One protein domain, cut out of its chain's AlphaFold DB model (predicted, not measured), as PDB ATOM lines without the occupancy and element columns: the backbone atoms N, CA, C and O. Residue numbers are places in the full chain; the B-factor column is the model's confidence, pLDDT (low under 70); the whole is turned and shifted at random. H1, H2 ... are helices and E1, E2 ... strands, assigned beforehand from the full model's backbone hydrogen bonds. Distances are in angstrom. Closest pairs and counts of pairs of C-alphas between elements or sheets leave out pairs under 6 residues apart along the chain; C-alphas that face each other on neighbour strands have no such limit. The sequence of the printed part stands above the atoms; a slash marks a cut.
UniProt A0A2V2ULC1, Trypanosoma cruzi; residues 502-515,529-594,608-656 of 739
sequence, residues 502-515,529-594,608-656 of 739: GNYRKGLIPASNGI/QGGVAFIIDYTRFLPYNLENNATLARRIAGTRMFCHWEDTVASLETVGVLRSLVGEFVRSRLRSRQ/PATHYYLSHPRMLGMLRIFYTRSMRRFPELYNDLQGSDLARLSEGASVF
ATOM      1  N   GLY A 502     -77.069  -0.777 -29.860       96.38
ATOM      2  CA  GLY A 502     -78.115  -0.212 -28.984       96.38
ATOM      3  C   GLY A 502     -78.063  -0.647 -27.514       96.38
ATOM      4  O   GLY A 502     -78.761  -0.072 -26.690       96.38
ATOM      5  N   ASN A 503     -77.256  -1.649 -27.165       96.62
ATOM      6  CA  ASN A 503     -77.024  -2.096 -25.788       96.62
ATOM      7  C   ASN A 503     -75.593  -1.814 -25.302       96.62
ATOM      8  O   ASN A 503     -75.132  -2.460 -24.358       96.62
ATOM      9  N   TYR A 504     -74.897  -0.854 -25.922       96.88
ATOM     10  CA  TYR A 504     -73.501  -0.529 -25.610       96.88
ATOM     11  C   TYR A 504     -73.248  -0.207 -24.137       96.88
ATOM     12  O   TYR A 504     -72.143  -0.425 -23.654       96.88
ATOM     13  N   ARG A 505     -74.266   0.257 -23.397       96.00
ATOM     14  CA  ARG A 505     -74.166   0.536 -21.957       96.00
ATOM     15  C   ARG A 505     -73.777  -0.686 -21.116       96.00
ATOM     16  O   ARG A 505     -73.232  -0.516 -20.036       96.00
ATOM     17  N   LYS A 506     -73.955  -1.916 -21.624       96.06
ATOM     18  CA  LYS A 506     -73.378  -3.135 -21.013       96.06
ATOM     19  C   LYS A 506     -71.844  -3.117 -20.973       96.06
ATOM     20  O   LYS A 506     -71.240  -3.778 -20.131       96.06
ATOM     21  N   GLY A 507     -71.235  -2.407 -21.918       94.25
ATOM     22  CA  GLY A 507     -69.799  -2.211 -22.056       94.25
ATOM     23  C   GLY A 507     -69.289  -0.882 -21.507       94.25
ATOM     24  O   GLY A 507     -68.113  -0.597 -21.682       94.25
ATOM     25  N   LEU A 508     -70.129  -0.058 -20.877       93.38
ATOM     26  CA  LEU A 508     -69.709   1.248 -20.374       93.38
ATOM     27  C   LEU A 508     -68.911   1.084 -19.074       93.38
ATOM     28  O   LEU A 508     -69.417   0.539 -18.092       93.38
ATOM     29  N   ILE A 509     -67.665   1.552 -19.070       91.19
ATOM     30  CA  ILE A 509     -66.747   1.450 -17.931       91.19
ATOM     31  C   ILE A 509     -66.279   2.863 -17.558       91.19
ATOM     32  O   ILE A 509     -65.848   3.602 -18.446       91.19
ATOM     33  N   PRO A 510     -66.338   3.272 -16.275       86.81
ATOM     34  CA  PRO A 510     -65.747   4.531 -15.835       86.81
ATOM     35  C   PRO A 510     -64.243   4.551 -16.122       86.81
ATOM     36  O   PRO A 510     -63.529   3.608 -15.777       86.81
ATOM     37  N   ALA A 511     -63.752   5.626 -16.731       77.69
ATOM     38  CA  ALA A 511     -62.327   5.849 -16.908       77.69
ATOM     39  C   ALA A 511     -61.699   6.054 -15.518       77.69
ATOM     40  O   ALA A 511     -61.847   7.109 -14.902       77.69
ATOM     41  N   SER A 512     -61.049   5.027 -14.968       63.78
ATOM     42  CA  SER A 512     -60.362   5.147 -13.682       63.78
ATOM     43  C   SER A 512     -59.170   6.094 -13.819       63.78
ATOM     44  O   SER A 512     -58.312   5.880 -14.679       63.78
ATOM     45  N   ASN A 513     -59.067   7.091 -12.940       50.53
ATOM     46  CA  ASN A 513     -57.858   7.900 -12.792       50.53
ATOM     47  C   ASN A 513     -56.724   7.025 -12.234       50.53
ATOM     48  O   ASN A 513     -56.568   6.935 -11.026       50.53
ATOM     49  N   GLY A 514     -55.978   6.370 -13.131       47.44
ATOM     50  CA  GLY A 514     -54.654   5.772 -12.928       47.44
ATOM     51  C   GLY A 514     -54.479   4.784 -11.770       47.44
ATOM     52  O   GLY A 514     -54.403   5.192 -10.624       47.44
ATOM     53  N   ILE A 515     -54.222   3.514 -12.093       38.78
ATOM     54  CA  ILE A 515     -53.136   2.697 -11.517       38.78
ATOM     55  C   ILE A 515     -52.720   1.716 -12.625       38.78
ATOM     56  O   ILE A 515     -53.565   1.204 -13.355       38.78
ATOM     57  N   GLN A 529     -56.845  12.056 -23.345       43.78
ATOM     58  CA  GLN A 529     -56.373  13.430 -23.153       43.78
ATOM     59  C   GLN A 529     -57.507  14.486 -23.142       43.78
ATOM     60  O   GLN A 529     -57.260  15.637 -22.777       43.78
ATOM     61  N   GLY A 530     -58.752  14.091 -23.463       51.84
ATOM     62  CA  GLY A 530     -59.924  14.968 -23.642       51.84
ATOM     63  C   GLY A 530     -60.930  15.061 -22.481       51.84
ATOM     64  O   GLY A 530     -62.017  15.603 -22.664       51.84
ATOM     65  N   GLY A 531     -60.629  14.540 -21.285       61.25
ATOM     66  CA  GLY A 531     -61.538  14.657 -20.128       61.25
ATOM     67  C   GLY A 531     -62.835  13.836 -20.232       61.25
ATOM     68  O   GLY A 531     -63.828  14.175 -19.590       61.25
ATOM     69  N   VAL A 532     -62.834  12.769 -21.039       71.06
ATOM     70  CA  VAL A 532     -63.942  11.809 -21.166       71.06
ATOM     71  C   VAL A 532     -63.951  10.878 -19.946       71.06
ATOM     72  O   VAL A 532     -62.925  10.293 -19.603       71.06
ATOM     73  N   ALA A 533     -65.100  10.742 -19.283       80.38
ATOM     74  CA  ALA A 533     -65.251   9.988 -18.034       80.38
ATOM     75  C   ALA A 533     -65.527   8.490 -18.238       80.38
ATOM     76  O   ALA A 533     -65.539   7.732 -17.269       80.38
ATOM     77  N   PHE A 534     -65.762   8.056 -19.478       85.25
ATOM     78  CA  PHE A 534     -66.170   6.692 -19.801       85.25
ATOM     79  C   PHE A 534     -65.394   6.117 -20.983       85.25
ATOM     80  O   PHE A 534     -65.009   6.834 -21.903       85.25
ATOM     81  N   ILE A 535     -65.216   4.800 -20.964       88.50
ATOM     82  CA  ILE A 535     -64.677   3.985 -22.056       88.50
ATOM     83  C   ILE A 535     -65.723   2.921 -22.400       88.50
ATOM     84  O   ILE A 535     -66.502   2.506 -21.535       88.50
ATOM     85  N   ILE A 536     -65.754   2.481 -23.657       92.94
ATOM     86  CA  ILE A 536     -66.667   1.441 -24.124       92.94
ATOM     87  C   ILE A 536     -65.880   0.171 -24.429       92.94
ATOM     88  O   ILE A 536     -64.989   0.137 -25.265       92.94
ATOM     89  N   ASP A 537     -66.237  -0.909 -23.746       95.19
ATOM     90  CA  ASP A 537     -65.730  -2.247 -24.014       95.19
ATOM     91  C   ASP A 537     -66.719  -2.999 -24.914       95.19
ATOM     92  O   ASP A 537     -67.724  -3.561 -24.456       95.19
ATOM     93  N   TYR A 538     -66.432  -3.014 -26.220       95.94
ATOM     94  CA  TYR A 538     -67.277  -3.680 -27.214       95.94
ATOM     95  C   TYR A 538     -67.412  -5.189 -26.976       95.94
ATOM     96  O   TYR A 538     -68.418  -5.785 -27.375       95.94
ATOM     97  N   THR A 539     -66.437  -5.826 -26.317       96.50
ATOM     98  CA  THR A 539     -66.409  -7.286 -26.136       96.50
ATOM     99  C   THR A 539     -67.556  -7.782 -25.254       96.50
ATOM    100  O   THR A 539     -68.003  -8.920 -25.402       96.50
ATOM    101  N   ARG A 540     -68.106  -6.903 -24.406       96.12
ATOM    102  CA  ARG A 540     -69.214  -7.198 -23.485       96.12
ATOM    103  C   ARG A 540     -70.591  -7.243 -24.143       96.12
ATOM    104  O   ARG A 540     -71.542  -7.704 -23.513       96.12
ATOM    105  N   PHE A 541     -70.735  -6.756 -25.377       96.62
ATOM    106  CA  PHE A 541     -72.044  -6.705 -26.039       96.62
ATOM    107  C   PHE A 541     -72.018  -7.075 -27.524       96.62
ATOM    108  O   PHE A 541     -72.879  -7.835 -27.968       96.62
ATOM    109  N   LEU A 542     -71.044  -6.586 -28.296       96.81
ATOM    110  CA  LEU A 542     -71.063  -6.693 -29.755       96.81
ATOM    111  C   LEU A 542     -70.926  -8.145 -30.255       96.81
ATOM    112  O   LEU A 542     -71.726  -8.526 -31.111       96.81
ATOM    113  N   PRO A 543     -70.023  -8.996 -29.715       96.38
ATOM    114  CA  PRO A 543     -69.952 -10.402 -30.116       96.38
ATOM    115  C   PRO A 543     -71.281 -11.135 -29.924       96.38
ATOM    116  O   PRO A 543     -71.730 -11.829 -30.828       96.38
ATOM    117  N   TYR A 544     -71.943 -10.938 -28.781       95.38
ATOM    118  CA  TYR A 544     -73.232 -11.565 -28.490       95.38
ATOM    119  C   TYR A 544     -74.324 -11.107 -29.466       95.38
ATOM    120  O   TYR A 544     -75.094 -11.923 -29.974       95.38
ATOM    121  N   ASN A 545     -74.367  -9.809 -29.783       95.56
ATOM    122  CA  ASN A 545     -75.333  -9.268 -30.740       95.56
ATOM    123  C   ASN A 545     -75.145  -9.845 -32.162       95.56
ATOM    124  O   ASN A 545     -76.121  -9.989 -32.909       95.56
ATOM    125  N   LEU A 546     -73.905 -10.218 -32.496       95.44
ATOM    126  CA  LEU A 546     -73.472 -10.845 -33.747       95.44
ATOM    127  C   LEU A 546     -73.397 -12.379 -33.648       95.44
ATOM    128  O   LEU A 546     -72.537 -12.997 -34.266       95.44
ATOM    129  N   GLU A 547     -74.283 -13.001 -32.864       93.25
ATOM    130  CA  GLU A 547     -74.403 -14.468 -32.757       93.25
ATOM    131  C   GLU A 547     -73.112 -15.146 -32.255       93.25
ATOM    132  O   GLU A 547     -72.719 -16.217 -32.709       93.25
ATOM    133  N   ASN A 548     -72.469 -14.511 -31.269       92.69
ATOM    134  CA  ASN A 548     -71.197 -14.901 -30.644       92.69
ATOM    135  C   ASN A 548     -69.982 -14.850 -31.581       92.69
ATOM    136  O   ASN A 548     -68.955 -15.483 -31.328       92.69
ATOM    137  N   ASN A 549     -70.054 -14.043 -32.638       92.75
ATOM    138  CA  ASN A 549     -68.953 -13.873 -33.568       92.75
ATOM    139  C   ASN A 549     -67.957 -12.798 -33.108       92.75
ATOM    140  O   ASN A 549     -68.038 -11.625 -33.480       92.75
ATOM    141  N   ALA A 550     -66.973 -13.215 -32.312       92.88
ATOM    142  CA  ALA A 550     -65.928 -12.324 -31.810       92.88
ATOM    143  C   ALA A 550     -65.022 -11.759 -32.920       92.88
ATOM    144  O   ALA A 550     -64.520 -10.643 -32.796       92.88
ATOM    145  N   THR A 551     -64.809 -12.506 -34.009       91.25
ATOM    146  CA  THR A 551     -63.933 -12.073 -35.112       91.25
ATOM    147  C   THR A 551     -64.551 -10.928 -35.906       91.25
ATOM    148  O   THR A 551     -63.902  -9.898 -36.096       91.25
ATOM    149  N   LEU A 552     -65.825 -11.058 -36.282       92.25
ATOM    150  CA  LEU A 552     -66.580 -10.010 -36.956       92.25
ATOM    151  C   LEU A 552     -66.745  -8.788 -36.048       92.25
ATOM    152  O   LEU A 552     -66.495  -7.670 -36.490       92.25
ATOM    153  N   ALA A 553     -67.069  -8.996 -34.767       95.50
ATOM    154  CA  ALA A 553     -67.155  -7.916 -33.784       95.50
ATOM    155  C   ALA A 553     -65.849  -7.117 -33.690       95.50
ATOM    156  O   ALA A 553     -65.882  -5.893 -33.728       95.50
ATOM    157  N   ARG A 554     -64.696  -7.798 -33.626       95.19
ATOM    158  CA  ARG A 554     -63.378  -7.149 -33.598       95.19
ATOM    159  C   ARG A 554     -63.102  -6.356 -34.875       95.19
ATOM    160  O   ARG A 554     -62.583  -5.249 -34.788       95.19
ATOM    161  N   ARG A 555     -63.435  -6.906 -36.049       92.94
ATOM    162  CA  ARG A 555     -63.255  -6.204 -37.330       92.94
ATOM    163  C   ARG A 555     -64.110  -4.939 -37.395       92.94
ATOM    164  O   ARG A 555     -63.572  -3.898 -37.742       92.94
ATOM    165  N   ILE A 556     -65.384  -5.017 -37.000       95.50
ATOM    166  CA  ILE A 556     -66.296  -3.862 -36.951       95.50
ATOM    167  C   ILE A 556     -65.807  -2.830 -35.927       95.50
ATOM    168  O   ILE A 556     -65.704  -1.654 -36.253       95.50
ATOM    169  N   ALA A 557     -65.454  -3.252 -34.712       95.75
ATOM    170  CA  ALA A 557     -64.978  -2.345 -33.667       95.75
ATOM    171  C   ALA A 557     -63.656  -1.643 -34.032       95.75
ATOM    172  O   ALA A 557     -63.398  -0.534 -33.581       95.75
ATOM    173  N   GLY A 558     -62.830  -2.272 -34.875       92.88
ATOM    174  CA  GLY A 558     -61.583  -1.699 -35.384       92.88
ATOM    175  C   GLY A 558     -61.742  -0.721 -36.554       92.88
ATOM    176  O   GLY A 558     -60.732  -0.230 -37.053       92.88
ATOM    177  N   THR A 559     -62.967  -0.460 -37.018       94.12
ATOM    178  CA  THR A 559     -63.233   0.490 -38.110       94.12
ATOM    179  C   THR A 559     -63.212   1.938 -37.635       94.12
ATOM    180  O   THR A 559     -63.520   2.230 -36.474       94.12
ATOM    181  N   ARG A 560     -62.911   2.877 -38.543       92.56
ATOM    182  CA  ARG A 560     -62.977   4.314 -38.233       92.56
ATOM    183  C   ARG A 560     -64.396   4.742 -37.887       92.56
ATOM    184  O   ARG A 560     -64.586   5.482 -36.924       92.56
ATOM    185  N   MET A 561     -65.399   4.253 -38.617       94.19
ATOM    186  CA  MET A 561     -66.797   4.609 -38.359       94.19
ATOM    187  C   MET A 561     -67.256   4.205 -36.946       94.19
ATOM    188  O   MET A 561     -67.973   4.965 -36.292       94.19
ATOM    189  N   PHE A 562     -66.826   3.032 -36.455       95.81
ATOM    190  CA  PHE A 562     -67.151   2.587 -35.102       95.81
ATOM    191  C   PHE A 562     -66.429   3.438 -34.060       95.81
ATOM    192  O   PHE A 562     -67.066   3.858 -33.100       95.81
ATOM    193  N   CYS A 563     -65.145   3.745 -34.274       93.38
ATOM    194  CA  CYS A 563     -64.368   4.605 -33.378       93.38
ATOM    195  C   CYS A 563     -65.019   5.986 -33.202       93.38
ATOM    196  O   CYS A 563     -65.194   6.442 -32.080       93.38
ATOM    197  N   HIS A 564     -65.463   6.619 -34.292       92.50
ATOM    198  CA  HIS A 564     -66.160   7.912 -34.227       92.50
ATOM    199  C   HIS A 564     -67.487   7.842 -33.471       92.50
ATOM    200  O   HIS A 564     -67.850   8.755 -32.721       92.50
ATOM    201  N   TRP A 565     -68.235   6.758 -33.664       94.31
ATOM    202  CA  TRP A 565     -69.466   6.526 -32.917       94.31
ATOM    203  C   TRP A 565     -69.182   6.279 -31.430       94.31
ATOM    204  O   TRP A 565     -69.856   6.859 -30.583       94.31
ATOM    205  N   GLU A 566     -68.166   5.480 -31.110       93.31
ATOM    206  CA  GLU A 566     -67.703   5.192 -29.752       93.31
ATOM    207  C   GLU A 566     -67.277   6.471 -29.021       93.31
ATOM    208  O   GLU A 566     -67.772   6.753 -27.928       93.31
ATOM    209  N   ASP A 567     -66.439   7.294 -29.652       88.44
ATOM    210  CA  ASP A 567     -65.980   8.566 -29.095       88.44
ATOM    211  C   ASP A 567     -67.170   9.525 -28.870       88.44
ATOM    212  O   ASP A 567     -67.248  10.218 -27.847       88.44
ATOM    213  N   THR A 568     -68.163   9.505 -29.769       89.81
ATOM    214  CA  THR A 568     -69.420  10.258 -29.617       89.81
ATOM    215  C   THR A 568     -70.209   9.815 -28.390       89.81
ATOM    216  O   THR A 568     -70.626  10.657 -27.592       89.81
ATOM    217  N   VAL A 569     -70.477   8.514 -28.240       91.94
ATOM    218  CA  VAL A 569     -71.318   8.032 -27.135       91.94
ATOM    219  C   VAL A 569     -70.595   8.116 -25.792       91.94
ATOM    220  O   VAL A 569     -71.224   8.467 -24.798       91.94
ATOM    221  N   ALA A 570     -69.273   7.938 -25.748       89.25
ATOM    222  CA  ALA A 570     -68.482   8.192 -24.546       89.25
ATOM    223  C   ALA A 570     -68.528   9.679 -24.132       89.25
ATOM    224  O   ALA A 570     -68.700  10.010 -22.951       89.25
ATOM    225  N   SER A 571     -68.459  10.588 -25.110       85.31
ATOM    226  CA  SER A 571     -68.626  12.034 -24.899       85.31
ATOM    227  C   SER A 571     -70.028  12.384 -24.385       85.31
ATOM    228  O   SER A 571     -70.168  13.176 -23.451       85.31
ATOM    229  N   LEU A 572     -71.065  11.760 -24.952       88.25
ATOM    230  CA  LEU A 572     -72.458  11.907 -24.520       88.25
ATOM    231  C   LEU A 572     -72.665  11.492 -23.068       88.25
ATOM    232  O   LEU A 572     -73.294  12.231 -22.314       88.25
ATOM    233  N   GLU A 573     -72.140  10.334 -22.675       89.44
ATOM    234  CA  GLU A 573     -72.260   9.839 -21.300       89.44
ATOM    235  C   GLU A 573     -71.498  10.734 -20.314       89.44
ATOM    236  O   GLU A 573     -71.984  11.006 -19.220       89.44
ATOM    237  N   THR A 574     -70.352  11.283 -20.726       84.44
ATOM    238  CA  THR A 574     -69.555  12.203 -19.895       84.44
ATOM    239  C   THR A 574     -70.290  13.512 -19.610       84.44
ATOM    240  O   THR A 574     -70.277  14.016 -18.490       84.44
ATOM    241  N   VAL A 575     -70.913  14.094 -20.635       81.44
ATOM    242  CA  VAL A 575     -71.535  15.425 -20.551       81.44
ATOM    243  C   VAL A 575     -73.008  15.354 -20.113       81.44
ATOM    244  O   VAL A 575     -73.575  16.333 -19.610       81.44
ATOM    245  N   GLY A 576     -73.628  14.187 -20.279       84.69
ATOM    246  CA  GLY A 576     -75.030  13.908 -20.005       84.69
ATOM    247  C   GLY A 576     -75.828  13.725 -21.296       84.69
ATOM    248  O   GLY A 576     -76.003  14.664 -22.086       84.69
ATOM    249  N   VAL A 577     -76.375  12.520 -21.477       87.44
ATOM    250  CA  VAL A 577     -77.115  12.116 -22.682       87.44
ATOM    251  C   VAL A 577     -78.327  13.014 -22.924       87.44
ATOM    252  O   VAL A 577     -78.448  13.606 -23.993       87.44
ATOM    253  N   LEU A 578     -79.205  13.183 -21.929       85.12
ATOM    254  CA  LEU A 578     -80.439  13.959 -22.087       85.12
ATOM    255  C   LEU A 578     -80.170  15.422 -22.462       85.12
ATOM    256  O   LEU A 578     -80.777  15.946 -23.394       85.12
ATOM    257  N   ARG A 579     -79.229  16.070 -21.767       81.00
ATOM    258  CA  ARG A 579     -78.823  17.464 -22.023       81.00
ATOM    259  C   ARG A 579     -78.348  17.653 -23.459       81.00
ATOM    260  O   ARG A 579     -78.767  18.582 -24.157       81.00
ATOM    261  N   SER A 580     -77.520  16.717 -23.911       82.81
ATOM    262  CA  SER A 580     -76.985  16.701 -25.264       82.81
ATOM    263  C   SER A 580     -78.085  16.487 -26.296       82.81
ATOM    264  O   SER A 580     -78.230  17.309 -27.199       82.81
ATOM    265  N   LEU A 581     -78.927  15.463 -26.114       84.88
ATOM    266  CA  LEU A 581     -80.030  15.143 -27.020       84.88
ATOM    267  C   LEU A 581     -81.054  16.276 -27.111       84.88
ATOM    268  O   LEU A 581     -81.560  16.559 -28.191       84.88
ATOM    269  N   VAL A 582     -81.329  16.992 -26.025       82.12
ATOM    270  CA  VAL A 582     -82.218  18.163 -26.021       82.12
ATOM    271  C   VAL A 582     -81.614  19.340 -26.819       82.12
ATOM    272  O   VAL A 582     -82.341  20.248 -27.230       82.12
ATOM    273  N   GLY A 583     -80.328  19.285 -27.173       74.94
ATOM    274  CA  GLY A 583     -79.645  20.259 -28.027       74.94
ATOM    275  C   GLY A 583     -79.107  21.461 -27.256       74.94
ATOM    276  O   GLY A 583     -78.972  22.545 -27.824       74.94
ATOM    277  N   GLU A 584     -78.839  21.299 -25.956       76.12
ATOM    278  CA  GLU A 584     -78.337  22.369 -25.085       76.12
ATOM    279  C   GLU A 584     -77.035  22.985 -25.628       76.12
ATOM    280  O   GLU A 584     -76.931  24.207 -25.738       76.12
ATOM    281  N   PHE A 585     -76.090  22.149 -26.070       69.94
ATOM    282  CA  PHE A 585     -74.798  22.588 -26.615       69.94
ATOM    283  C   PHE A 585     -74.926  23.304 -27.957       69.94
ATOM    284  O   PHE A 585     -74.314  24.354 -28.155       69.94
ATOM    285  N   VAL A 586     -75.779  22.793 -28.849       69.50
ATOM    286  CA  VAL A 586     -76.081  23.436 -30.137       69.50
ATOM    287  C   VAL A 586     -76.672  24.831 -29.906       69.50
ATOM    288  O   VAL A 586     -76.238  25.806 -30.519       69.50
ATOM    289  N   ARG A 587     -77.610  24.962 -28.957       69.62
ATOM    290  CA  ARG A 587     -78.218  26.251 -28.594       69.62
ATOM    291  C   ARG A 587     -77.231  27.211 -27.933       69.62
ATOM    292  O   ARG A 587     -77.262  28.400 -28.242       69.62
ATOM    293  N   SER A 588     -76.364  26.716 -27.050       66.56
ATOM    294  CA  SER A 588     -75.314  27.522 -26.412       66.56
ATOM    295  C   SER A 588     -74.351  28.108 -27.450       66.56
ATOM    296  O   SER A 588     -74.129  29.320 -27.479       66.56
ATOM    297  N   ARG A 589     -73.889  27.279 -28.399       64.25
ATOM    298  CA  ARG A 589     -73.065  27.727 -29.531       64.25
ATOM    299  C   ARG A 589     -73.774  28.778 -30.376       64.25
ATOM    300  O   ARG A 589     -73.189  29.820 -30.658       64.25
ATOM    301  N   LEU A 590     -75.041  28.559 -30.726       60.91
ATOM    302  CA  LEU A 590     -75.804  29.517 -31.531       60.91
ATOM    303  C   LEU A 590     -75.958  30.879 -30.823       60.91
ATOM    304  O   LEU A 590     -75.813  31.921 -31.455       60.91
ATOM    305  N   ARG A 591     -76.173  30.879 -29.499       60.12
ATOM    306  CA  ARG A 591     -76.237  32.107 -28.686       60.12
ATOM    307  C   ARG A 591     -74.891  32.824 -28.597       60.12
ATOM    308  O   ARG A 591     -74.859  34.047 -28.697       60.12
ATOM    309  N   SER A 592     -73.792  32.081 -28.439       58.88
ATOM    310  CA  SER A 592     -72.442  32.664 -28.461       58.88
ATOM    311  C   SER A 592     -72.133  33.321 -29.810       58.88
ATOM    312  O   SER A 592     -71.539  34.394 -29.860       58.88
ATOM    313  N   ARG A 593     -72.638  32.729 -30.900       53.22
ATOM    314  CA  ARG A 593     -72.475  33.220 -32.269       53.22
ATOM    315  C   ARG A 593     -73.239  34.520 -32.536       53.22
ATOM    316  O   ARG A 593     -72.734  35.372 -33.251       53.22
ATOM    317  N   GLN A 594     -74.426  34.687 -31.949       51.38
ATOM    318  CA  GLN A 594     -75.236  35.906 -32.086       51.38
ATOM    319  C   GLN A 594     -74.727  37.086 -31.251       51.38
ATOM    320  O   GLN A 594     -75.068  38.223 -31.557       51.38
ATOM    321  N   PRO A 608     -65.917  17.696 -24.967       60.50
ATOM    322  CA  PRO A 608     -66.624  16.588 -25.619       60.50
ATOM    323  C   PRO A 608     -67.855  17.043 -26.436       60.50
ATOM    324  O   PRO A 608     -68.272  16.388 -27.385       60.50
ATOM    325  N   ALA A 609     -68.394  18.230 -26.133       61.19
ATOM    326  CA  ALA A 609     -69.482  18.889 -26.855       61.19
ATOM    327  C   ALA A 609     -69.119  19.414 -28.264       61.19
ATOM    328  O   ALA A 609     -69.978  20.001 -28.927       61.19
ATOM    329  N   THR A 610     -67.870  19.265 -28.729       71.56
ATOM    330  CA  THR A 610     -67.462  19.731 -30.063       71.56
ATOM    331  C   THR A 610     -67.594  18.690 -31.169       71.56
ATOM    332  O   THR A 610     -67.551  19.071 -32.335       71.56
ATOM    333  N   HIS A 611     -67.792  17.417 -30.825       83.31
ATOM    334  CA  HIS A 611     -67.887  16.326 -31.794       83.31
ATOM    335  C   HIS A 611     -69.034  16.534 -32.800       83.31
ATOM    336  O   HIS A 611     -70.124  16.958 -32.408       83.31
ATOM    337  N   TYR A 612     -68.823  16.207 -34.081       86.31
ATOM    338  CA  TYR A 612     -69.769  16.458 -35.183       86.31
ATOM    339  C   TYR A 612     -71.173  15.909 -34.903       86.31
ATOM    340  O   TYR A 612     -72.182  16.580 -35.117       86.31
ATOM    341  N   TYR A 613     -71.243  14.712 -34.321       87.12
ATOM    342  CA  TYR A 613     -72.506  14.090 -33.935       87.12
ATOM    343  C   TYR A 613     -73.341  14.918 -32.941       87.12
ATOM    344  O   TYR A 613     -74.566  14.806 -32.919       87.12
ATOM    345  N   LEU A 614     -72.681  15.734 -32.116       83.12
ATOM    346  CA  LEU A 614     -73.287  16.544 -31.058       83.12
ATOM    347  C   LEU A 614     -73.479  17.999 -31.463       83.12
ATOM    348  O   LEU A 614     -74.344  18.684 -30.916       83.12
ATOM    349  N   SER A 615     -72.674  18.475 -32.409       78.19
ATOM    350  CA  SER A 615     -72.726  19.846 -32.896       78.19
ATOM    351  C   SER A 615     -73.673  20.011 -34.087       78.19
ATOM    352  O   SER A 615     -74.181  21.116 -34.289       78.19
ATOM    353  N   HIS A 616     -73.960  18.938 -34.833       83.50
ATOM    354  CA  HIS A 616     -74.740  19.005 -36.064       83.50
ATOM    355  C   HIS A 616     -76.225  18.615 -35.893       83.50
ATOM    356  O   HIS A 616     -76.521  17.515 -35.413       83.50
ATOM    357  N   PRO A 617     -77.190  19.447 -36.343       83.62
ATOM    358  CA  PRO A 617     -78.626  19.190 -36.177       83.62
ATOM    359  C   PRO A 617     -79.117  17.863 -36.769       83.62
ATOM    360  O   PRO A 617     -79.876  17.157 -36.102       83.62
ATOM    361  N   ARG A 618     -78.655  17.480 -37.973       88.25
ATOM    362  CA  ARG A 618     -79.033  16.191 -38.593       88.25
ATOM    363  C   ARG A 618     -78.557  14.993 -37.778       88.25
ATOM    364  O   ARG A 618     -79.269  14.000 -37.635       88.25
ATOM    365  N   MET A 619     -77.342  15.079 -37.238       90.12
ATOM    366  CA  MET A 619     -76.769  13.991 -36.447       90.12
ATOM    367  C   MET A 619     -77.481  13.869 -35.106       90.12
ATOM    368  O   MET A 619     -77.809  12.765 -34.671       90.12
ATOM    369  N   LEU A 620     -77.820  15.007 -34.499       88.38
ATOM    370  CA  LEU A 620     -78.603  15.048 -33.276       88.38
ATOM    371  C   LEU A 620     -79.999  14.437 -33.467       88.38
ATOM    372  O   LEU A 620     -80.450  13.667 -32.619       88.38
ATOM    373  N   GLY A 621     -80.684  14.745 -34.573       89.81
ATOM    374  CA  GLY A 621     -81.984  14.150 -34.886       89.81
ATOM    375  C   GLY A 621     -81.915  12.630 -35.046       89.81
ATOM    376  O   GLY A 621     -82.713  11.916 -34.433       89.81
ATOM    377  N   MET A 622     -80.904  12.120 -35.755       93.19
ATOM    378  CA  MET A 622     -80.631  10.681 -35.844       93.19
ATOM    379  C   MET A 622     -80.361  10.057 -34.464       93.19
ATOM    380  O   MET A 622     -80.943   9.020 -34.132       93.19
ATOM    381  N   LEU A 623     -79.522  10.690 -33.634       93.31
ATOM    382  CA  LEU A 623     -79.215  10.211 -32.283       93.31
ATOM    383  C   LEU A 623     -80.460  10.171 -31.389       93.31
ATOM    384  O   LEU A 623     -80.645   9.211 -30.643       93.31
ATOM    385  N   ARG A 624     -81.372  11.144 -31.487       91.62
ATOM    386  CA  ARG A 624     -82.643  11.108 -30.739       91.62
ATOM    387  C   ARG A 624     -83.467   9.871 -31.069       91.62
ATOM    388  O   ARG A 624     -84.000   9.234 -30.160       91.62
ATOM    389  N   ILE A 625     -83.556   9.513 -32.349       92.50
ATOM    390  CA  ILE A 625     -84.276   8.307 -32.779       92.50
ATOM    391  C   ILE A 625     -83.539   7.055 -32.301       92.50
ATOM    392  O   ILE A 625     -84.179   6.128 -31.798       92.50
ATOM    393  N   PHE A 626     -82.206   7.042 -32.398       95.19
ATOM    394  CA  PHE A 626     -81.368   5.951 -31.904       95.19
ATOM    395  C   PHE A 626     -81.609   5.679 -30.413       95.19
ATOM    396  O   PHE A 626     -81.935   4.549 -30.046       95.19
ATOM    397  N   TYR A 627     -81.527   6.701 -29.557       93.56
ATOM    398  CA  TYR A 627     -81.751   6.550 -28.115       93.56
ATOM    399  C   TYR A 627     -83.208   6.222 -27.793       93.56
ATOM    400  O   TYR A 627     -83.454   5.312 -27.010       93.56
ATOM    401  N   THR A 628     -84.178   6.848 -28.468       91.38
ATOM    402  CA  THR A 628     -85.604   6.506 -28.314       91.38
ATOM    403  C   THR A 628     -85.860   5.019 -28.574       91.38
ATOM    404  O   THR A 628     -86.615   4.368 -27.850       91.38
ATOM    405  N   ARG A 629     -85.228   4.447 -29.604       93.31
ATOM    406  CA  ARG A 629     -85.343   3.016 -29.909       93.31
ATOM    407  C   ARG A 629     -84.546   2.142 -28.948       93.31
ATOM    408  O   ARG A 629     -85.044   1.088 -28.565       93.31
ATOM    409  N   SER A 630     -83.361   2.582 -28.534       94.69
ATOM    410  CA  SER A 630     -82.525   1.864 -27.566       94.69
ATOM    411  C   SER A 630     -83.225   1.741 -26.214       94.69
ATOM    412  O   SER A 630     -83.317   0.642 -25.682       94.69
ATOM    413  N   MET A 631     -83.851   2.820 -25.736       91.75
ATOM    414  CA  MET A 631     -84.692   2.834 -24.534       91.75
ATOM    415  C   MET A 631     -85.862   1.854 -24.625       91.75
ATOM    416  O   MET A 631     -86.110   1.088 -23.703       91.75
ATOM    417  N   ARG A 632     -86.581   1.837 -25.757       91.44
ATOM    418  CA  ARG A 632     -87.702   0.901 -25.965       91.44
ATOM    419  C   ARG A 632     -87.247  -0.555 -26.020       91.44
ATOM    420  O   ARG A 632     -88.004  -1.441 -25.636       91.44
ATOM    421  N   ARG A 633     -86.048  -0.815 -26.549       94.38
ATOM    422  CA  ARG A 633     -85.524  -2.172 -26.743       94.38
ATOM    423  C   ARG A 633     -84.813  -2.722 -25.506       94.38
ATOM    424  O   ARG A 633     -84.891  -3.925 -25.270       94.38
ATOM    425  N   PHE A 634     -84.127  -1.867 -24.758       94.62
ATOM    426  CA  PHE A 634     -83.313  -2.212 -23.595       94.62
ATOM    427  C   PHE A 634     -83.623  -1.271 -22.416       94.62
ATOM    428  O   PHE A 634     -82.726  -0.558 -21.967       94.62
ATOM    429  N   PRO A 635     -84.870  -1.239 -21.910       91.81
ATOM    430  CA  PRO A 635     -85.288  -0.273 -20.886       91.81
ATOM    431  C   PRO A 635     -84.390  -0.308 -19.645       91.81
ATOM    432  O   PRO A 635     -83.991   0.741 -19.151       91.81
ATOM    433  N   GLU A 636     -83.950  -1.506 -19.248       93.56
ATOM    434  CA  GLU A 636     -83.062  -1.740 -18.101       93.56
ATOM    435  C   GLU A 636     -81.745  -0.941 -18.164       93.56
ATOM    436  O   GLU A 636     -81.155  -0.626 -17.134       93.56
ATOM    437  N   LEU A 637     -81.258  -0.642 -19.375       93.44
ATOM    438  CA  LEU A 637     -80.004   0.083 -19.598       93.44
ATOM    439  C   LEU A 637     -80.196   1.604 -19.649       93.44
ATOM    440  O   LEU A 637     -79.205   2.331 -19.612       93.44
ATOM    441  N   TYR A 638     -81.435   2.090 -19.760       91.81
ATOM    442  CA  TYR A 638     -81.761   3.503 -19.986       91.81
ATOM    443  C   TYR A 638     -82.799   4.045 -18.993       91.81
ATOM    444  O   TYR A 638     -83.623   4.888 -19.339       91.81
ATOM    445  N   ASN A 639     -82.769   3.565 -17.748       85.25
ATOM    446  CA  ASN A 639     -83.705   3.982 -16.698       85.25
ATOM    447  C   ASN A 639     -83.598   5.470 -16.312       85.25
ATOM    448  O   ASN A 639     -84.541   6.031 -15.765       85.25
ATOM    449  N   ASP A 640     -82.464   6.102 -16.607       82.00
ATOM    450  CA  ASP A 640     -82.198   7.538 -16.466       82.00
ATOM    451  C   ASP A 640     -82.974   8.405 -17.470       82.00
ATOM    452  O   ASP A 640     -83.131   9.604 -17.256       82.00
ATOM    453  N   LEU A 641     -83.468   7.811 -18.557       79.56
ATOM    454  CA  LEU A 641     -84.267   8.469 -19.580       79.56
ATOM    455  C   LEU A 641     -85.692   7.891 -19.488       79.56
ATOM    456  O   LEU A 641     -85.978   6.876 -20.109       79.56
ATOM    457  N   GLN A 642     -86.614   8.466 -18.708       70.50
ATOM    458  CA  GLN A 642     -87.985   7.923 -18.604       70.50
ATOM    459  C   GLN A 642     -89.101   8.971 -18.739       70.50
ATOM    460  O   GLN A 642     -88.950  10.143 -18.408       70.50
ATOM    461  N   GLY A 643     -90.256   8.506 -19.242       63.78
ATOM    462  CA  GLY A 643     -91.563   9.177 -19.222       63.78
ATOM    463  C   GLY A 643     -91.630  10.545 -19.906       63.78
ATOM    464  O   GLY A 643     -91.910  10.644 -21.101       63.78
ATOM    465  N   SER A 644     -91.410  11.606 -19.133       61.00
ATOM    466  CA  SER A 644     -91.472  13.001 -19.586       61.00
ATOM    467  C   SER A 644     -90.337  13.363 -20.546       61.00
ATOM    468  O   SER A 644     -90.521  14.192 -21.438       61.00
ATOM    469  N   ASP A 645     -89.185  12.702 -20.434       64.31
ATOM    470  CA  ASP A 645     -88.045  12.954 -21.314       64.31
ATOM    471  C   ASP A 645     -88.254  12.386 -22.722       64.31
ATOM    472  O   ASP A 645     -87.781  12.965 -23.697       64.31
ATOM    473  N   LEU A 646     -89.054  11.326 -22.870       61.84
ATOM    474  CA  LEU A 646     -89.438  10.800 -24.182       61.84
ATOM    475  C   LEU A 646     -90.324  11.793 -24.951       61.84
ATOM    476  O   LEU A 646     -90.132  11.976 -26.153       61.84
ATOM    477  N   ALA A 647     -91.250  12.458 -24.252       60.41
ATOM    478  CA  ALA A 647     -92.048  13.544 -24.818       60.41
ATOM    479  C   ALA A 647     -91.156  14.735 -25.200       60.41
ATOM    480  O   ALA A 647     -91.268  15.254 -26.302       60.41
ATOM    481  N   ARG A 648     -90.170  15.098 -24.368       61.66
ATOM    482  CA  ARG A 648     -89.188  16.147 -24.707       61.66
ATOM    483  C   ARG A 648     -88.311  15.799 -25.908       61.66
ATOM    484  O   ARG A 648     -87.911  16.698 -26.643       61.66
ATOM    485  N   LEU A 649     -87.990  14.524 -26.122       63.62
ATOM    486  CA  LEU A 649     -87.219  14.075 -27.283       63.62
ATOM    487  C   LEU A 649     -88.066  14.043 -28.567       63.62
ATOM    488  O   LEU A 649     -87.526  14.336 -29.637       63.62
ATOM    489  N   SER A 650     -89.368  13.741 -28.475       57.81
ATOM    490  CA  SER A 650     -90.290  13.800 -29.620       57.81
ATOM    491  C   SER A 650     -90.718  15.235 -29.959       57.81
ATOM    492  O   SER A 650     -90.723  15.601 -31.132       57.81
ATOM    493  N   GLU A 651     -90.992  16.074 -28.957       50.81
ATOM    494  CA  GLU A 651     -91.306  17.504 -29.096       50.81
ATOM    495  C   GLU A 651     -90.063  18.328 -29.440       50.81
ATOM    496  O   GLU A 651     -90.118  19.258 -30.233       50.81
ATOM    497  N   GLY A 652     -88.885  17.967 -28.932       44.34
ATOM    498  CA  GLY A 652     -87.640  18.676 -29.224       44.34
ATOM    499  C   GLY A 652     -87.277  18.692 -30.712       44.34
ATOM    500  O   GLY A 652     -86.460  19.517 -31.126       44.34
ATOM    501  N   ALA A 653     -87.836  17.782 -31.521       39.94
ATOM    502  CA  ALA A 653     -87.716  17.811 -32.977       39.94
ATOM    503  C   ALA A 653     -88.509  18.978 -33.595       39.94
ATOM    504  O   ALA A 653     -88.022  19.582 -34.543       39.94
ATOM    505  N   SER A 654     -89.663  19.353 -33.026       39.88
ATOM    506  CA  SER A 654     -90.454  20.518 -33.451       39.88
ATOM    507  C   SER A 654     -89.938  21.841 -32.864       39.88
ATOM    508  O   SER A 654     -90.053  22.881 -33.507       39.88
ATOM    509  N   VAL A 655     -89.276  21.818 -31.699       39.94
ATOM    510  CA  VAL A 655     -88.701  23.019 -31.043       39.94
ATOM    511  C   VAL A 655     -87.524  23.629 -31.822       39.94
ATOM    512  O   VAL A 655     -87.155  24.782 -31.606       39.94
ATOM    513  N   PHE A 656     -86.946  22.912 -32.789       38.53
ATOM    514  CA  PHE A 656     -85.988  23.512 -33.718       38.53
ATOM    515  C   PHE A 656     -86.640  24.383 -34.801       38.53
ATOM    516  O   PHE A 656     -85.897  25.030 -35.532       38.53
TER     517      PHE A 656
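What this domain is: This is residues 502 to 515, 529 to 594 and 608 to 656 of the 739 residues of a protein of Trypanosoma cruzi (UniProt A0A2V2ULC1). What is the main picture? A small two-stranded sheet, E1 and E2, packs through E2 on the long helix H4, and the short helices H5 and H7 stand between H4 and a second long helix, H8. H2 and H3 make a corner at one end of the longest axis, H6 points out at the other, and H9 folds back on H8. What is it made of? The printed part has 129 residues, mostly helix by class, in the order H1 E1 E2 H2 H3 H4 H5 H6 H7 H8 H9, with an antiparallel sheet of order E1 - E2. It is compact, with a radius of gyration of the C-alphas of 15.5 A and spans of 48 by 34 by 26 A.

Where its parts are: Where are the strands? E1 is residues 508 to 510, from C-alpha 508 at (-69.709, 1.248, -20.374), and E2 is residues 534 to 536. Where are the longer helices? H4, residues 560 to 575, is 22.6 A long; H8, residues 617 to 633, is 24.3 A; H6, residues 584 to 594, is 15.6 A. H3 is residues 550 to 557, and H9, residues 644 to 651, ends at C-alpha 651 at (-91.306, 17.504, -29.096). Where are the short ones? H1 is residues 504 to 507, H2 542 to 545, H5 577 to 581 and H7 612 to 615.

How they stand to each other: What surrounds the sheet? Antiparallel E1 and E2 stand at 146 degrees, with N 509 and O 535 within hydrogen-bond range at 2.9 A. The closest C-alphas of E2 and H4, Phe 534 and Ala 570, are 5.5 A apart; H1 is near H4, with 5 pairs of C-alphas within 10 A. How do H2 and H3 sit? They touch, the C-alphas of Pro 543 and Ala 550 closest at 4.8 A. What meets H8? H5 only just touches it, with 3 pairs of C-alphas within 8 A, closest Leu 581 and Arg 624 at 6.1 A. H7 touches H8 only at the corner, closest Tyr 613 and Met 619 at 4.9 A, and touches H6, closest Val 586 and Ser 615 at 5.6 A. H9 forms a helical hairpin with H8 at a steep tilt of 42 degrees, opposite ways, only just touching it with 3 pairs within 8 A, closest Arg 624 and Leu 649 at 6.5 A. What of the helix backbones? Every O i to N i+4 pair is within hydrogen-bond range in H3, H4, H5, H6, H8 and H9; H1, H2 and H7 are too short for one.

The domain as a whole: Where is it cut? Residues 516 to 528 and 595 to 607 are not printed, with C-alpha gaps of 16.2 A and 22.1 A. Are any links long? Of the links that are printed whole, none is long. Where is confidence low? Residues 512 to 515, 529 to 531, 585 to 594, 608 to 609 and 643 to 656 have pLDDT under 70.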